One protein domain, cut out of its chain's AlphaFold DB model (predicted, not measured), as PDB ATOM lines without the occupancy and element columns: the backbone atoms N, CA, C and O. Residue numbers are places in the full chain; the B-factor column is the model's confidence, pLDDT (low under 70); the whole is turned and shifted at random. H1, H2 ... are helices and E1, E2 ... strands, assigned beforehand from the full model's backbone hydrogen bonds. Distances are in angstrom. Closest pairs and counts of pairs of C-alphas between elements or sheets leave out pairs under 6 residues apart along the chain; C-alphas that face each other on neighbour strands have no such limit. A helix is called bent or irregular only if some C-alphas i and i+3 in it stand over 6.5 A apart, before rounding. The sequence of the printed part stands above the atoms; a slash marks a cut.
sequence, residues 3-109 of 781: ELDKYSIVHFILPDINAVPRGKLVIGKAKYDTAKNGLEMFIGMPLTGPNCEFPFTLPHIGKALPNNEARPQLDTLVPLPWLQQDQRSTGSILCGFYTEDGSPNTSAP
ATOM      1  N   GLU A   3     179.087 147.386  75.043       89.69
ATOM      2  CA  GLU A   3     177.841 148.026  75.500       89.69
ATOM      3  C   GLU A   3     176.982 148.621  74.365       89.69
ATOM      4  O   GLU A   3     175.771 148.754  74.526       89.69
ATOM      5  N   LEU A   4     177.567 148.945  73.203       91.69
ATOM      6  CA  LEU A   4     176.823 149.429  72.033       91.69
ATOM      7  C   LEU A   4     175.992 148.327  71.370       91.69
ATOM      8  O   LEU A   4     175.055 148.643  70.638       91.69
ATOM      9  N   ASP A   5     176.308 147.052  71.602       90.44
ATOM     10  CA  ASP A   5     175.566 145.912  71.046       90.44
ATOM     11  C   ASP A   5     174.152 145.835  71.626       90.44
ATOM     12  O   ASP A   5     173.230 145.372  70.961       90.44
ATOM     13  N   LYS A   6     173.961 146.390  72.831       90.44
ATOM     14  CA  LYS A   6     172.659 146.514  73.492       90.44
ATOM     15  C   LYS A   6     171.728 147.509  72.817       90.44
ATOM     16  O   LYS A   6     170.577 147.568  73.229       90.44
ATOM     17  N   TYR A   7     172.214 148.304  71.861       91.31
ATOM     18  CA  TYR A   7     171.477 149.397  71.231       91.31
ATOM     19  C   TYR A   7     171.485 149.252  69.718       91.31
ATOM     20  O   TYR A   7     172.536 149.243  69.083       91.31
ATOM     21  N   SER A   8     170.317 149.181  69.100       87.56
ATOM     22  CA  SER A   8     170.212 149.215  67.642       87.56
ATOM     23  C   SER A   8     170.526 150.592  67.066       87.56
ATOM     24  O   SER A   8     171.059 150.691  65.962       87.56
ATOM     25  N   ILE A   9     170.207 151.636  67.831       90.44
ATOM     26  CA  ILE A   9     170.367 153.039  67.467       90.44
ATOM     27  C   ILE A   9     171.164 153.735  68.565       90.44
ATOM     28  O   ILE A   9     170.906 153.529  69.752       90.44
ATOM     29  N   VAL A  10     172.113 154.585  68.179       94.19
ATOM     30  CA  VAL A  10     172.855 155.424  69.122       94.19
ATOM     31  C   VAL A  10     172.768 156.882  68.692       94.19
ATOM     32  O   VAL A  10     173.158 157.253  67.586       94.19
ATOM     33  N   HIS A  11     172.262 157.718  69.590       94.69
ATOM     34  CA  HIS A  11     172.303 159.166  69.468       94.69
ATOM     35  C   HIS A  11     173.660 159.672  69.937       94.69
ATOM     36  O   HIS A  11     174.053 159.452  71.080       94.69
ATOM     37  N   PHE A  12     174.368 160.380  69.068       95.31
ATOM     38  CA  PHE A  12     175.612 161.052  69.425       95.31
ATOM     39  C   PHE A  12     175.339 162.546  69.476       95.31
ATOM     40  O   PHE A  12     175.049 163.160  68.445       95.31
ATOM     41  N   ILE A  13     175.366 163.107  70.684       93.75
ATOM     42  CA  ILE A  13     174.784 164.420  70.953       93.75
ATOM     43  C   ILE A  13     175.774 165.370  71.619       93.75
ATOM     44  O   ILE A  13     176.615 164.979  72.426       93.75
ATOM     45  N   LEU A  14     175.612 166.649  71.326       91.31
ATOM     46  CA  LEU A  14     176.322 167.758  71.929       91.31
ATOM     47  C   LEU A  14     175.310 168.860  72.294       91.31
ATOM     48  O   LEU A  14     174.543 169.276  71.428       91.31
ATOM     49  N   PRO A  15     175.275 169.347  73.544       89.69
ATOM     50  CA  PRO A  15     174.399 170.456  73.915       89.69
ATOM     51  C   PRO A  15     174.908 171.783  73.332       89.69
ATOM     52  O   PRO A  15     176.089 172.105  73.482       89.69
ATOM     53  N   ASP A  16     174.021 172.568  72.719       88.75
ATOM     54  CA  ASP A  16     174.308 173.957  72.330       88.75
ATOM     55  C   ASP A  16     174.217 174.928  73.525       88.75
ATOM     56  O   ASP A  16     173.901 174.522  74.646       88.75
ATOM     57  N   ILE A  17     174.486 176.223  73.321       87.62
ATOM     58  CA  ILE A  17     174.427 177.268  74.361       87.62
ATOM     59  C   ILE A  17     173.051 177.409  75.032       87.62
ATOM     60  O   ILE A  17     172.978 177.932  76.142       87.62
ATOM     61  N   ASN A  18     171.983 176.895  74.422       84.94
ATOM     62  CA  ASN A  18     170.624 176.865  74.966       84.94
ATOM     63  C   ASN A  18     170.270 175.507  75.600       84.94
ATOM     64  O   ASN A  18     169.125 175.296  75.987       84.94
ATOM     65  N   ALA A  19     171.249 174.604  75.719       86.69
ATOM     66  CA  ALA A  19     171.104 173.226  76.188       86.69
ATOM     67  C   ALA A  19     170.211 172.345  75.300       86.69
ATOM     68  O   ALA A  19     169.778 171.276  75.733       86.69
ATOM     69  N   VAL A  20     169.985 172.738  74.043       85.56
ATOM     70  CA  VAL A  20     169.323 171.871  73.066       85.56
ATOM     71  C   VAL A  20     170.331 170.805  72.616       85.56
ATOM     72  O   VAL A  20     171.447 171.151  72.214       85.56
ATOM     73  N   PRO A  21     169.986 169.505  72.671       88.31
ATOM     74  CA  PRO A  21     170.848 168.443  72.180       88.31
ATOM     75  C   PRO A  21     170.919 168.495  70.650       88.31
ATOM     76  O   PRO A  21     169.920 168.284  69.959       88.31
ATOM     77  N   ARG A  22     172.116 168.760  70.122       89.12
ATOM     78  CA  ARG A  22     172.438 168.732  68.693       89.12
ATOM     79  C   ARG A  22     173.171 167.443  68.355       89.12
ATOM     80  O   ARG A  22     174.099 167.075  69.067       89.12
ATOM     81  N   GLY A  23     172.789 166.739  67.300       91.12
ATOM     82  CA  GLY A  23     173.428 165.469  66.987       91.12
ATOM     83  C   GLY A  23     172.915 164.767  65.745       91.12
ATOM     84  O   GLY A  23     172.138 165.312  64.961       91.12
ATOM     85  N   LYS A  24     173.378 163.526  65.595       92.06
ATOM     86  CA  LYS A  24     172.908 162.589  64.576       92.06
ATOM     87  C   LYS A  24     172.400 161.313  65.237       92.06
ATOM     88  O   LYS A  24     172.962 160.850  66.237       92.06
ATOM     89  N   LEU A  25     171.374 160.728  64.633       92.38
ATOM     90  CA  LEU A  25     170.985 159.347  64.872       92.38
ATOM     91  C   LEU A  25     171.898 158.462  64.025       92.38
ATOM     92  O   LEU A  25     171.965 158.645  62.811       92.38
ATOM     93  N   VAL A  26     172.614 157.527  64.652       92.94
ATOM     94  CA  VAL A  26     173.566 156.630  63.979       92.94
ATOM     95  C   VAL A  26     173.147 155.180  64.201       92.94
ATOM     96  O   VAL A  26     172.784 154.795  65.317       92.94
ATOM     97  N   ILE A  27     173.205 154.373  63.142       89.25
ATOM     98  CA  ILE A  27     172.676 153.002  63.118       89.25
ATOM     99  C   ILE A  27     173.718 151.983  62.653       89.25
ATOM    100  O   ILE A  27     174.839 152.328  62.270       89.25
ATOM    101  N   GLY A  28     173.351 150.701  62.719       85.31
ATOM    102  CA  GLY A  28     174.114 149.613  62.115       85.31
ATOM    103  C   GLY A  28     175.561 149.541  62.603       85.31
ATOM    104  O   GLY A  28     175.842 149.668  63.796       85.31
ATOM    105  N   LYS A  29     176.498 149.320  61.674       86.50
ATOM    106  CA  LYS A  29     177.938 149.274  61.980       86.50
ATOM    107  C   LYS A  29     178.550 150.666  62.158       86.50
ATOM    108  O   LYS A  29     179.553 150.809  62.863       86.50
ATOM    109  N   ALA A  30     177.919 151.694  61.594       89.56
ATOM    110  CA  ALA A  30     178.386 153.072  61.661       89.56
ATOM    111  C   ALA A  30     178.491 153.589  63.101       89.56
ATOM    112  O   ALA A  30     179.353 154.417  63.391       89.56
ATOM    113  N   LYS A  31     177.686 153.067  64.039       92.31
ATOM    114  CA  LYS A  31     177.772 153.440  65.463       92.31
ATOM    115  C   LYS A  31     179.117 153.069  66.092       92.31
ATOM    116  O   LYS A  31     179.594 153.805  66.950       92.31
ATOM    117  N   TYR A  32     179.754 151.970  65.673       93.00
ATOM    118  CA  TYR A  32     181.060 151.568  66.211       93.00
ATOM    119  C   TYR A  32     182.173 152.441  65.650       93.00
ATOM    120  O   TYR A  32     183.044 152.882  66.403       93.00
ATOM    121  N   ASP A  33     182.121 152.710  64.343       89.44
ATOM    122  CA  ASP A  33     183.054 153.633  63.708       89.44
ATOM    123  C   ASP A  33     182.923 155.021  64.331       89.44
ATOM    124  O   ASP A  33     183.904 155.579  64.807       89.44
ATOM    125  N   THR A  34     181.695 155.510  64.487       91.38
ATOM    126  CA  THR A  34     181.402 156.786  65.140       91.38
ATOM    127  C   THR A  34     181.867 156.809  66.594       91.38
ATOM    128  O   THR A  34     182.495 157.775  67.007       91.38
ATOM    129  N   ALA A  35     181.629 155.755  67.376       92.56
ATOM    130  CA  ALA A  35     182.086 155.666  68.764       92.56
ATOM    131  C   ALA A  35     183.616 155.717  68.891       92.56
ATOM    132  O   ALA A  35     184.137 156.318  69.828       92.56
ATOM    133  N   LYS A  36     184.334 155.101  67.946       90.31
ATOM    134  CA  LYS A  36     185.801 155.082  67.918       90.31
ATOM    135  C   LYS A  36     186.382 156.372  67.354       90.31
ATOM    136  O   LYS A  36     187.413 156.853  67.824       90.31
ATOM    137  N   ASN A  37     185.765 156.883  66.297       85.12
ATOM    138  CA  ASN A  37     186.347 157.924  65.481       85.12
ATOM    139  C   ASN A  37     185.781 159.295  65.780       85.12
ATOM    140  O   ASN A  37     186.561 160.234  65.758       85.12
ATOM    141  N   GLY A  38     184.510 159.398  66.138       88.81
ATOM    142  CA  GLY A  38     183.777 160.629  66.383       88.81
ATOM    143  C   GLY A  38     183.090 161.176  65.142       88.81
ATOM    144  O   GLY A  38     183.446 160.840  64.010       88.81
ATOM    145  N   LEU A  39     182.103 162.036  65.379       86.19
ATOM    146  CA  LEU A  39     181.338 162.719  64.345       86.19
ATOM    147  C   LEU A  39     181.981 164.045  63.993       86.19
ATOM    148  O   LEU A  39     182.604 164.706  64.821       86.19
ATOM    149  N   GLU A  40     181.748 164.476  62.771       78.25
ATOM    150  CA  GLU A  40     182.123 165.811  62.356       78.25
ATOM    151  C   GLU A  40     180.906 166.710  62.460       78.25
ATOM    152  O   GLU A  40     179.819 166.380  61.977       78.25
ATOM    153  N   MET A  41     181.093 167.852  63.102       81.19
ATOM    154  CA  MET A  41     180.047 168.847  63.255       81.19
ATOM    155  C   MET A  41     180.591 170.210  62.863       81.19
ATOM    156  O   MET A  41     181.775 170.513  63.023       81.19
ATOM    157  N   PHE A  42     179.700 171.030  62.321       76.69
ATOM    158  CA  PHE A  42     180.007 172.410  61.993       76.69
ATOM    159  C   PHE A  42     180.455 173.172  63.254       76.69
ATOM    160  O   PHE A  42     179.804 173.064  64.292       76.69
ATOM    161  N   ILE A  43     181.541 173.955  63.172       74.75
ATOM    162  CA  ILE A  43     182.113 174.681  64.322       74.75
ATOM    163  C   ILE A  43     181.104 175.585  65.041       74.75
ATOM    164  O   ILE A  43     181.161 175.717  66.259       74.75
ATOM    165  N   GLY A  44     180.155 176.176  64.307       75.06
ATOM    166  CA  GLY A  44     179.123 177.043  64.877       75.06
ATOM    167  C   GLY A  44     177.960 176.297  65.530       75.06
ATOM    168  O   GLY A  44     177.116 176.939  66.145       75.06
ATOM    169  N   MET A  45     177.893 174.963  65.419       83.00
ATOM    170  CA  MET A  45     176.775 174.164  65.937       83.00
ATOM    171  C   MET A  45     176.507 174.385  67.437       83.00
ATOM    172  O   MET A  45     175.345 174.603  67.791       83.00
ATOM    173  N   PRO A  46     177.522 174.426  68.326       83.62
ATOM    174  CA  PRO A  46     177.279 174.669  69.744       83.62
ATOM    175  C   PRO A  46     176.769 176.084  70.050       83.62
ATOM    176  O   PRO A  46     176.216 176.298  71.120       83.62
ATOM    177  N   LEU A  47     176.951 177.046  69.142       78.81
ATOM    178  CA  LEU A  47     176.639 178.470  69.338       78.81
ATOM    179  C   LEU A  47     175.271 178.873  68.766       78.81
ATOM    180  O   LEU A  47     174.921 180.058  68.736       78.81
ATOM    181  N   THR A  48     174.508 177.892  68.289       74.38
ATOM    182  CA  THR A  48     173.215 178.120  67.652       74.38
ATOM    183  C   THR A  48     172.161 178.654  68.618       74.38
ATOM    184  O   THR A  48     172.138 178.322  69.805       74.38
ATOM    185  N   GLY A  49     171.270 179.495  68.089       72.00
ATOM    186  CA  GLY A  49     170.038 179.897  68.756       72.00
ATOM    187  C   GLY A  49     169.073 178.717  68.957       72.00
ATOM    188  O   GLY A  49     169.276 177.630  68.401       72.00
ATOM    189  N   PRO A  50     168.001 178.897  69.748       64.88
ATOM    190  CA  PRO A  50     167.034 177.834  70.019       64.88
ATOM    191  C   PRO A  50     166.394 177.269  68.739       64.88
ATOM    192  O   PRO A  50     166.159 176.060  68.673       64.88
ATOM    193  N   ASN A  51     166.224 178.075  67.682       66.94
ATOM    194  CA  ASN A  51     165.784 177.601  66.367       66.94
ATOM    195  C   ASN A  51     166.953 177.463  65.388       66.94
ATOM    196  O   ASN A  51     166.794 177.791  64.224       66.94
ATOM    197  N   CYS A  52     168.129 177.013  65.834       69.94
ATOM    198  CA  CYS A  52     169.298 176.772  64.982       69.94
ATOM    199  C   CYS A  52     169.779 178.006  64.182       69.94
ATOM    200  O   CYS A  52     170.415 177.874  63.138       69.94
ATOM    201  N   GLU A  53     169.485 179.224  64.644       71.19
ATOM    202  CA  GLU A  53     170.008 180.437  64.023       71.19
ATOM    203  C   GLU A  53     171.504 180.569  64.326       71.19
ATOM    204  O   GLU A  53     171.935 180.401  65.469       71.19
ATOM    205  N   PHE A  54     172.311 180.893  63.320       65.62
ATOM    206  CA  PHE A  54     173.743 181.090  63.515       65.62
ATOM    207  C   PHE A  54     174.084 182.583  63.598       65.62
ATOM    208  O   PHE A  54     173.590 183.372  62.788       65.62
ATOM    209  N   PRO A  55     174.970 182.989  64.525       54.62
ATOM    210  CA  PRO A  55     175.454 184.364  64.631       54.62
ATOM    211  C   PRO A  55     176.475 184.689  63.521       54.62
ATOM    212  O   PRO A  55     177.664 184.860  63.771       54.62
ATOM    213  N   PHE A  56     176.017 184.768  62.268       54.41
ATOM    214  CA  PHE A  56     176.869 184.970  61.083       54.41
ATOM    215  C   PHE A  56     177.581 186.332  61.021       54.41
ATOM    216  O   PHE A  56     178.427 186.543  60.157       54.41
ATOM    217  N   THR A  57     177.241 187.266  61.909       52.22
ATOM    218  CA  THR A  57     177.839 188.607  61.978       52.22
ATOM    219  C   THR A  57     179.211 188.630  62.658       52.22
ATOM    220  O   THR A  57     179.854 189.679  62.679       52.22
ATOM    221  N   LEU A  58     179.689 187.501  63.196       52.09
ATOM    222  CA  LEU A  58     180.982 187.418  63.877       52.09
ATOM    223  C   LEU A  58     182.152 187.314  62.881       52.09
ATOM    224  O   LEU A  58     182.234 186.325  62.149       52.09
ATOM    225  N   PRO A  59     183.130 188.241  62.920       44.19
ATOM    226  CA  PRO A  59     184.329 188.191  62.074       44.19
ATOM    227  C   PRO A  59     185.187 186.929  62.273       44.19
ATOM    228  O   PRO A  59     185.954 186.555  61.389       44.19
ATOM    229  N   HIS A  60     185.069 186.287  63.443       47.41
ATOM    230  CA  HIS A  60     185.878 185.136  63.863       47.41
ATOM    231  C   HIS A  60     185.296 183.775  63.458       47.41
ATOM    232  O   HIS A  60     186.007 182.771  63.529       47.41
ATOM    233  N   ILE A  61     184.039 183.713  63.001       51.47
ATOM    234  CA  ILE A  61     183.521 182.526  62.313       51.47
ATOM    235  C   ILE A  61     184.140 182.574  60.914       51.47
ATOM    236  O   ILE A  61     183.620 183.214  60.006       51.47
ATOM    237  N   GLY A  62     185.347 182.010  60.796       47.75
ATOM    238  CA  GLY A  62     186.215 182.182  59.635       47.75
ATOM    239  C   GLY A  62     185.508 181.914  58.305       47.75
ATOM    240  O   GLY A  62     184.597 181.090  58.226       47.75
ATOM    241  N   LYS A  63     185.983 182.574  57.239       48.72
ATOM    242  CA  LYS A  63     185.419 182.478  55.879       48.72
ATOM    243  C   LYS A  63     185.216 181.028  55.398       48.72
ATOM    244  O   LYS A  63     184.333 180.799  54.588       48.72
ATOM    245  N   ALA A  64     185.995 180.064  55.902       50.53
ATOM    246  CA  ALA A  64     185.952 178.654  55.505       50.53
ATOM    247  C   ALA A  64     184.917 177.780  56.250       50.53
ATOM    248  O   ALA A  64     184.621 176.683  55.776       50.53
ATOM    249  N   LEU A  65     184.349 178.236  57.379       62.59
ATOM    250  CA  LEU A  65     183.389 177.458  58.183       62.59
ATOM    251  C   LEU A  65     183.872 176.016  58.490       62.59
ATOM    252  O   LEU A  65     183.179 175.061  58.125       62.59
ATOM    253  N   PRO A  66     185.049 175.828  59.125       66.44
ATOM    254  CA  PRO A  66     185.643 174.502  59.288       66.44
ATOM    255  C   PRO A  66     184.785 173.576  60.161       66.44
ATOM    256  O   PRO A  66     183.932 174.011  60.945       66.44
ATOM    257  N   ASN A  67     185.028 172.272  60.027       71.62
ATOM    258  CA  ASN A  67     184.496 171.288  60.960       71.62
ATOM    259  C   ASN A  67     185.372 171.159  62.193       71.62
ATOM    260  O   ASN A  67     186.593 171.252  62.141       71.62
ATOM    261  N   ASN A  68     184.702 170.823  63.282       80.06
ATOM    262  CA  ASN A  68     185.320 170.358  64.502       80.06
ATOM    263  C   ASN A  68     184.874 168.919  64.771       80.06
ATOM    264  O   ASN A  68     183.895 168.417  64.205       80.06
ATOM    265  N   GLU A  69     185.613 168.246  65.640       85.12
ATOM    266  CA  GLU A  69     185.397 166.841  65.945       85.12
ATOM    267  C   GLU A  69     184.564 166.705  67.223       85.12
ATOM    268  O   GLU A  69     184.994 167.072  68.320       85.12
ATOM    269  N   ALA A  70     183.361 166.156  67.081       90.19
ATOM    270  CA  ALA A  70     182.537 165.705  68.187       90.19
ATOM    271  C   ALA A  70     182.982 164.288  68.586       90.19
ATOM    272  O   ALA A  70     182.649 163.299  67.928       90.19
ATOM    273  N   ARG A  71     183.766 164.183  69.666       92.56
ATOM    274  CA  ARG A  71     184.337 162.921  70.164       92.56
ATOM    275  C   ARG A  71     183.442 162.299  71.245       92.56
ATOM    276  O   ARG A  71     183.274 162.914  72.303       92.56
ATOM    277  N   PRO A  72     182.883 161.100  71.024       94.19
ATOM    278  CA  PRO A  72     182.000 160.432  71.977       94.19
ATOM    279  C   PRO A  72     182.689 160.152  73.314       94.19
ATOM    280  O   PRO A  72     183.819 159.672  73.351       94.19
ATOM    281  N   GLN A  73     181.994 160.432  74.414       93.56
ATOM    282  CA  GLN A  73     182.417 160.117  75.778       93.56
ATOM    283  C   GLN A  73     181.709 158.827  76.198       93.56
ATOM    284  O   GLN A  73     180.554 158.850  76.621       93.56
ATOM    285  N   LEU A  74     182.348 157.676  75.977       92.81
ATOM    286  CA  LEU A  74     181.679 156.367  76.067       92.81
ATOM    287  C   LEU A  74     181.127 156.038  77.464       92.81
ATOM    288  O   LEU A  74     180.173 155.275  77.573       92.81
ATOM    289  N   ASP A  75     181.692 156.629  78.515       93.69
ATOM    290  CA  ASP A  75     181.222 156.541  79.902       93.69
ATOM    291  C   ASP A  75     179.872 157.243  80.136       93.69
ATOM    292  O   ASP A  75     179.226 157.023  81.156       93.69
ATOM    293  N   THR A  76     179.420 158.056  79.178       94.94
ATOM    294  CA  THR A  76     178.122 158.744  79.208       94.94
ATOM    295  C   THR A  76     177.013 157.998  78.468       94.94
ATOM    296  O   THR A  76     175.915 158.537  78.332       94.94
ATOM    297  N   LEU A  77     177.281 156.783  77.974       96.00
ATOM    298  CA  LEU A  77     176.278 155.966  77.296       96.00
ATOM    299  C   LEU A  77     175.115 155.642  78.242       96.00
ATOM    300  O   LEU A  77     175.284 154.933  79.233       96.00
ATOM    301  N   VAL A  78     173.924 156.127  77.899       94.75
ATOM    302  CA  VAL A  78     172.686 155.889  78.651       94.75
ATOM    303  C   VAL A  78     171.574 155.368  77.738       94.75
ATOM    304  O   VAL A  78     171.501 155.778  76.576       94.75
ATOM    305  N   PRO A  79     170.686 154.485  78.227       93.75
ATOM    306  CA  PRO A  79     169.502 154.086  77.478       93.75
ATOM    307  C   PRO A  79     168.501 155.246  77.394       93.75
ATOM    308  O   PRO A  79     168.353 156.016  78.342       93.75
ATOM    309  N   LEU A  80     167.760 155.327  76.288       89.00
ATOM    310  CA  LEU A  80     166.580 156.183  76.147       89.00
ATOM    311  C   LEU A  80     165.320 155.301  76.220       89.00
ATOM    312  O   LEU A  80     164.852 154.818  75.187       89.00
ATOM    313  N   PRO A  81     164.787 155.010  77.426       83.12
ATOM    314  CA  PRO A  81     163.720 154.023  77.608       83.12
ATOM    315  C   PRO A  81     162.375 154.438  76.991       83.12
ATOM    316  O   PRO A  81     161.562 153.574  76.690       83.12
ATOM    317  N   TRP A  82     162.145 155.735  76.770       79.25
ATOM    318  CA  TRP A  82     160.937 156.243  76.107       79.25
ATOM    319  C   TRP A  82     160.982 156.139  74.571       79.25
ATOM    320  O   TRP A  82     159.985 156.428  73.923       79.25
ATOM    321  N   LEU A  83     162.117 155.723  73.993       79.06
ATOM    322  CA  LEU A  83     162.324 155.526  72.545       79.06
ATOM    323  C   LEU A  83     162.654 154.063  72.218       79.06
ATOM    324  O   LEU A  83     163.471 153.771  71.341       79.06
ATOM    325  N   GLN A  84     162.115 153.137  73.005       72.81
ATOM    326  CA  GLN A  84     162.256 151.703  72.769       72.81
ATOM    327  C   GLN A  84     161.059 151.247  71.938       72.81
ATOM    328  O   GLN A  84     159.919 151.456  72.353       72.81
ATOM    329  N   GLN A  85     161.312 150.625  70.787       67.94
ATOM    330  CA  GLN A  85     160.263 150.094  69.919       67.94
ATOM    331  C   GLN A  85     160.603 148.655  69.522       67.94
ATOM    332  O   GLN A  85     161.692 148.372  69.019       67.94
ATOM    333  N   ASP A  86     159.659 147.741  69.750       69.12
ATOM    334  CA  ASP A  86     159.785 146.310  69.462       69.12
ATOM    335  C   ASP A  86     161.122 145.698  69.947       69.12
ATOM    336  O   ASP A  86     161.402 145.655  71.142       69.12
ATOM    337  N   GLN A  87     161.939 145.198  69.010       62.16
ATOM    338  CA  GLN A  87     163.229 144.530  69.231       62.16
ATOM    339  C   GLN A  87     164.427 145.492  69.195       62.16
ATOM    340  O   GLN A  87     165.570 145.035  69.262       62.16
ATOM    341  N   ARG A  88     164.211 146.803  69.014       69.69
ATOM    342  CA  ARG A  88     165.293 147.767  68.793       69.69
ATOM    343  C   ARG A  88     165.323 148.844  69.871       69.69
ATOM    344  O   ARG A  88     164.347 149.530  70.169       69.69
ATOM    345  N   SER A  89     166.503 148.980  70.447       87.19
ATOM    346  CA  SER A  89     166.787 149.814  71.604       87.19
ATOM    347  C   SER A  89     167.621 151.029  71.227       87.19
ATOM    348  O   SER A  89     168.541 150.954  70.406       87.19
ATOM    349  N   THR A  90     167.325 152.155  71.871       91.12
ATOM    350  CA  THR A  90     168.010 153.429  71.629       91.12
ATOM    351  C   THR A  90     168.915 153.784  72.801       91.12
ATOM    352  O   THR A  90     168.473 153.799  73.954       91.12
ATOM    353  N   GLY A  91     170.182 154.065  72.506       94.19
ATOM    354  CA  GLY A  91     171.158 154.620  73.442       94.19
ATOM    355  C   GLY A  91     171.521 156.058  73.080       94.19
ATOM    356  O   GLY A  91     171.302 156.501  71.955       94.19
ATOM    357  N   SER A  92     172.102 156.799  74.019       95.31
ATOM    358  CA  SER A  92     172.600 158.157  73.799       95.31
ATOM    359  C   SER A  92     173.970 158.342  74.429       95.31
ATOM    360  O   SER A  92     174.195 157.896  75.549       95.31
ATOM    361  N   ILE A  93     174.864 159.032  73.725       96.31
ATOM    362  CA  ILE A  93     176.230 159.340  74.151       96.31
ATOM    363  C   ILE A  93     176.466 160.842  74.007       96.31
ATOM    364  O   ILE A  93     176.191 161.423  72.956       96.31
ATOM    365  N   LEU A  94     177.015 161.466  75.049       94.94
ATOM    366  CA  LEU A  94     177.495 162.843  74.983       94.94
ATOM    367  C   LEU A  94     178.831 162.899  74.240       94.94
ATOM    368  O   LEU A  94     179.732 162.098  74.483       94.94
ATOM    369  N   CYS A  95     178.999 163.900  73.386       93.81
ATOM    370  CA  CYS A  95     180.256 164.200  72.717       93.81
ATOM    371  C   CYS A  95     180.970 165.378  73.400       93.81
ATOM    372  O   CYS A  95     180.344 166.365  73.789       93.81
ATOM    373  N   GLY A  96     182.294 165.283  73.525       92.06
ATOM    374  CA  GLY A  96     183.167 166.446  73.707       92.06
ATOM    375  C   GLY A  96     183.469 167.083  72.351       92.06
ATOM    376  O   GLY A  96     183.365 166.405  71.327       92.06
ATOM    377  N   PHE A  97     183.835 168.362  72.325       91.69
ATOM    378  CA  PHE A  97     184.070 169.092  71.076       91.69
ATOM    379  C   PHE A  97     185.510 169.560  70.993       91.69
ATOM    380  O   PHE A  97     186.006 170.215  71.909       91.69
ATOM    381  N   TYR A  98     186.172 169.227  69.893       88.44
ATOM    382  CA  TYR A  98     187.605 169.432  69.731       88.44
ATOM    383  C   TYR A  98     187.897 170.105  68.397       88.44
ATOM    384  O   TYR A  98     187.181 169.911  67.412       88.44
ATOM    385  N   THR A  99     188.915 170.950  68.372       82.75
ATOM    386  CA  THR A  99     189.523 171.467  67.140       82.75
ATOM    387  C   THR A  99     190.340 170.378  66.452       82.75
ATOM    388  O   THR A  99     190.574 169.300  67.006       82.75
ATOM    389  N   GLU A 100     190.764 170.651  65.220       73.06
ATOM    390  CA  GLU A 100     191.529 169.704  64.404       73.06
ATOM    391  C   GLU A 100     192.875 169.315  65.041       73.06
ATOM    392  O   GLU A 100     193.252 168.144  65.021       73.06
ATOM    393  N   ASP A 101     193.550 170.260  65.706       79.69
ATOM    394  CA  ASP A 101     194.777 170.012  66.484       79.69
ATOM    395  C   ASP A 101     194.540 169.175  67.761       79.69
ATOM    396  O   ASP A 101     195.473 168.844  68.494       79.69
ATOM    397  N   GLY A 102     193.284 168.811  68.027       83.50
ATOM    398  CA  GLY A 102     192.859 168.015  69.164       83.50
ATOM    399  C   GLY A 102     192.664 168.802  70.453       83.50
ATOM    400  O   GLY A 102     192.330 168.174  71.463       83.50
ATOM    401  N   SER A 103     192.827 170.128  70.445       86.44
ATOM    402  CA  SER A 103     192.561 170.952  71.620       86.44
ATOM    403  C   SER A 103     191.049 171.084  71.908       86.44
ATOM    404  O   SER A 103     190.205 170.950  71.014       86.44
ATOM    405  N   PRO A 104     190.654 171.259  73.183       88.31
ATOM    406  CA  PRO A 104     189.269 171.522  73.565       88.31
ATOM    407  C   PRO A 104     188.676 172.751  72.864       88.31
ATOM    408  O   PRO A 104     189.162 173.863  73.051       88.31
ATOM    409  N   ASN A 105     187.561 172.590  72.148       87.25
ATOM    410  CA  ASN A 105     186.807 173.730  71.636       87.25
ATOM    411  C   ASN A 105     185.818 174.238  72.699       87.25
ATOM    412  O   ASN A 105     184.737 173.679  72.890       87.25
ATOM    413  N   THR A 106     186.173 175.341  73.357       86.38
ATOM    414  CA  THR A 106     185.384 175.971  74.428       86.38
ATOM    415  C   THR A 106     184.135 176.716  73.950       86.38
ATOM    416  O   THR A 106     183.369 177.190  74.783       86.38
ATOM    417  N   SER A 107     183.855 176.771  72.642       83.00
ATOM    418  CA  SER A 107     182.529 177.188  72.159       83.00
ATOM    419  C   SER A 107     181.423 176.221  72.582       83.00
ATOM    420  O   SER A 107     180.271 176.626  72.726       83.00
ATOM    421  N   ALA A 108     181.764 174.948  72.816       89.00
ATOM    422  CA  ALA A 108     180.830 173.961  73.327       89.00
ATOM    423  C   ALA A 108     180.684 174.078  74.855       89.00
ATOM    424  O   ALA A 108     181.672 173.891  75.573       89.00
ATOM    425  N   PRO A 109     179.461 174.277  75.389       91.56
ATOM    426  CA  PRO A 109     179.220 174.455  76.824       91.56
ATOM    427  C   PRO A 109     179.834 173.378  77.717       91.56
ATOM    428  O   PRO A 109     180.456 173.679  78.736       91.56
TER     429      PRO A 109
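Overview. This is residues 3 to 109 of the 781 residues of an uncharacterized protein of Pomacea canaliculata (UniProt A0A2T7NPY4). One five-stranded sheet is folded and curled like part of a barrel, with E2 and E1 facing E4 and E3 across the hinge strand E5. The short helix H2 packs at one end of this fold, near E1 and E4, while a long loop, residues 43 to 66, reaches away at the other end; the small H1 only grazes the sheet. The printed part has 107 residues, with two named helices and five named strands in the order H1 E1 E2 H2 E3 E4 E5; the sheet is mixed, in the order E2 E1 E5 E4 E3. The class is mixed, helices and strands, with under half of the residues in named elements. The whole is compact, with a radius of gyration of the C-alphas of 14.7 A, yet elongated, spanning 49 by 29 by 20 A.

Arrangement. Start at E5, residues 90 to 98, the hinge of a folded sheet, one sheet bent back on itself into two leaves that face each other. Its pairing is staggered: residues 90 to 94 pair with E1, residues 9 to 15, and residues 95 to 98 with E4, residues 67 to 72. E1 and E5 are parallel at 39 degrees, with N 11 and O 91 2.8 A apart. E5 and E4 form an antiparallel hairpin, N 71 and O 96 being 2.8 A apart. On one edge, E2, residues 21 to 27, forms an antiparallel hairpin with E1, with N 14 and O 22 2.8 A apart. On the other edge, E3, residues 39 to 42, forms an antiparallel hairpin with E4, with N 39 and O 70 2.9 A apart. E3, E4 and E5 make a meander, each strand the antiparallel neighbour of the one before. E2 and E4 are apart. H2, residues 30 to 37, is on the sheet at a height of 7.4 A; its closest C-alphas to E4 are Ala 35 and Pro 72, 5.7 A. H1, residues 3 to 6, is close to H2 but not clearly touching, the C-alphas of Leu 4 and Tyr 32 being 7.5 A apart. In H2 every O i to N i+4 pair is within hydrogen-bond range; H1 is too short for such a pair.

Along the chain. Find C-alpha 90 at (168.010, 153.429, 71.629); from there E5 runs 25.4 A to C-alpha 98 at (187.605, 169.432, 69.731). E1 measures 19.0 A, E2 18.0 A, E4 15.7 A, and E3 and H2 10.1 A each. H1 begins at C-alpha 3, (177.841, 148.026, 75.500), and is 5.8 A long.

Size, cuts and confidence. The C-alphas farthest apart, those of Pro 59 and Asp 86, are 49.1 A apart. The printed part has no cut; the links E3 to E4, 24 residues, and E4 to E5, 17 residues, are long. The mean pLDDT of the printed part is 82.1, and residues 50 to 52, 54 to 66 and 85 to 88 are under 70.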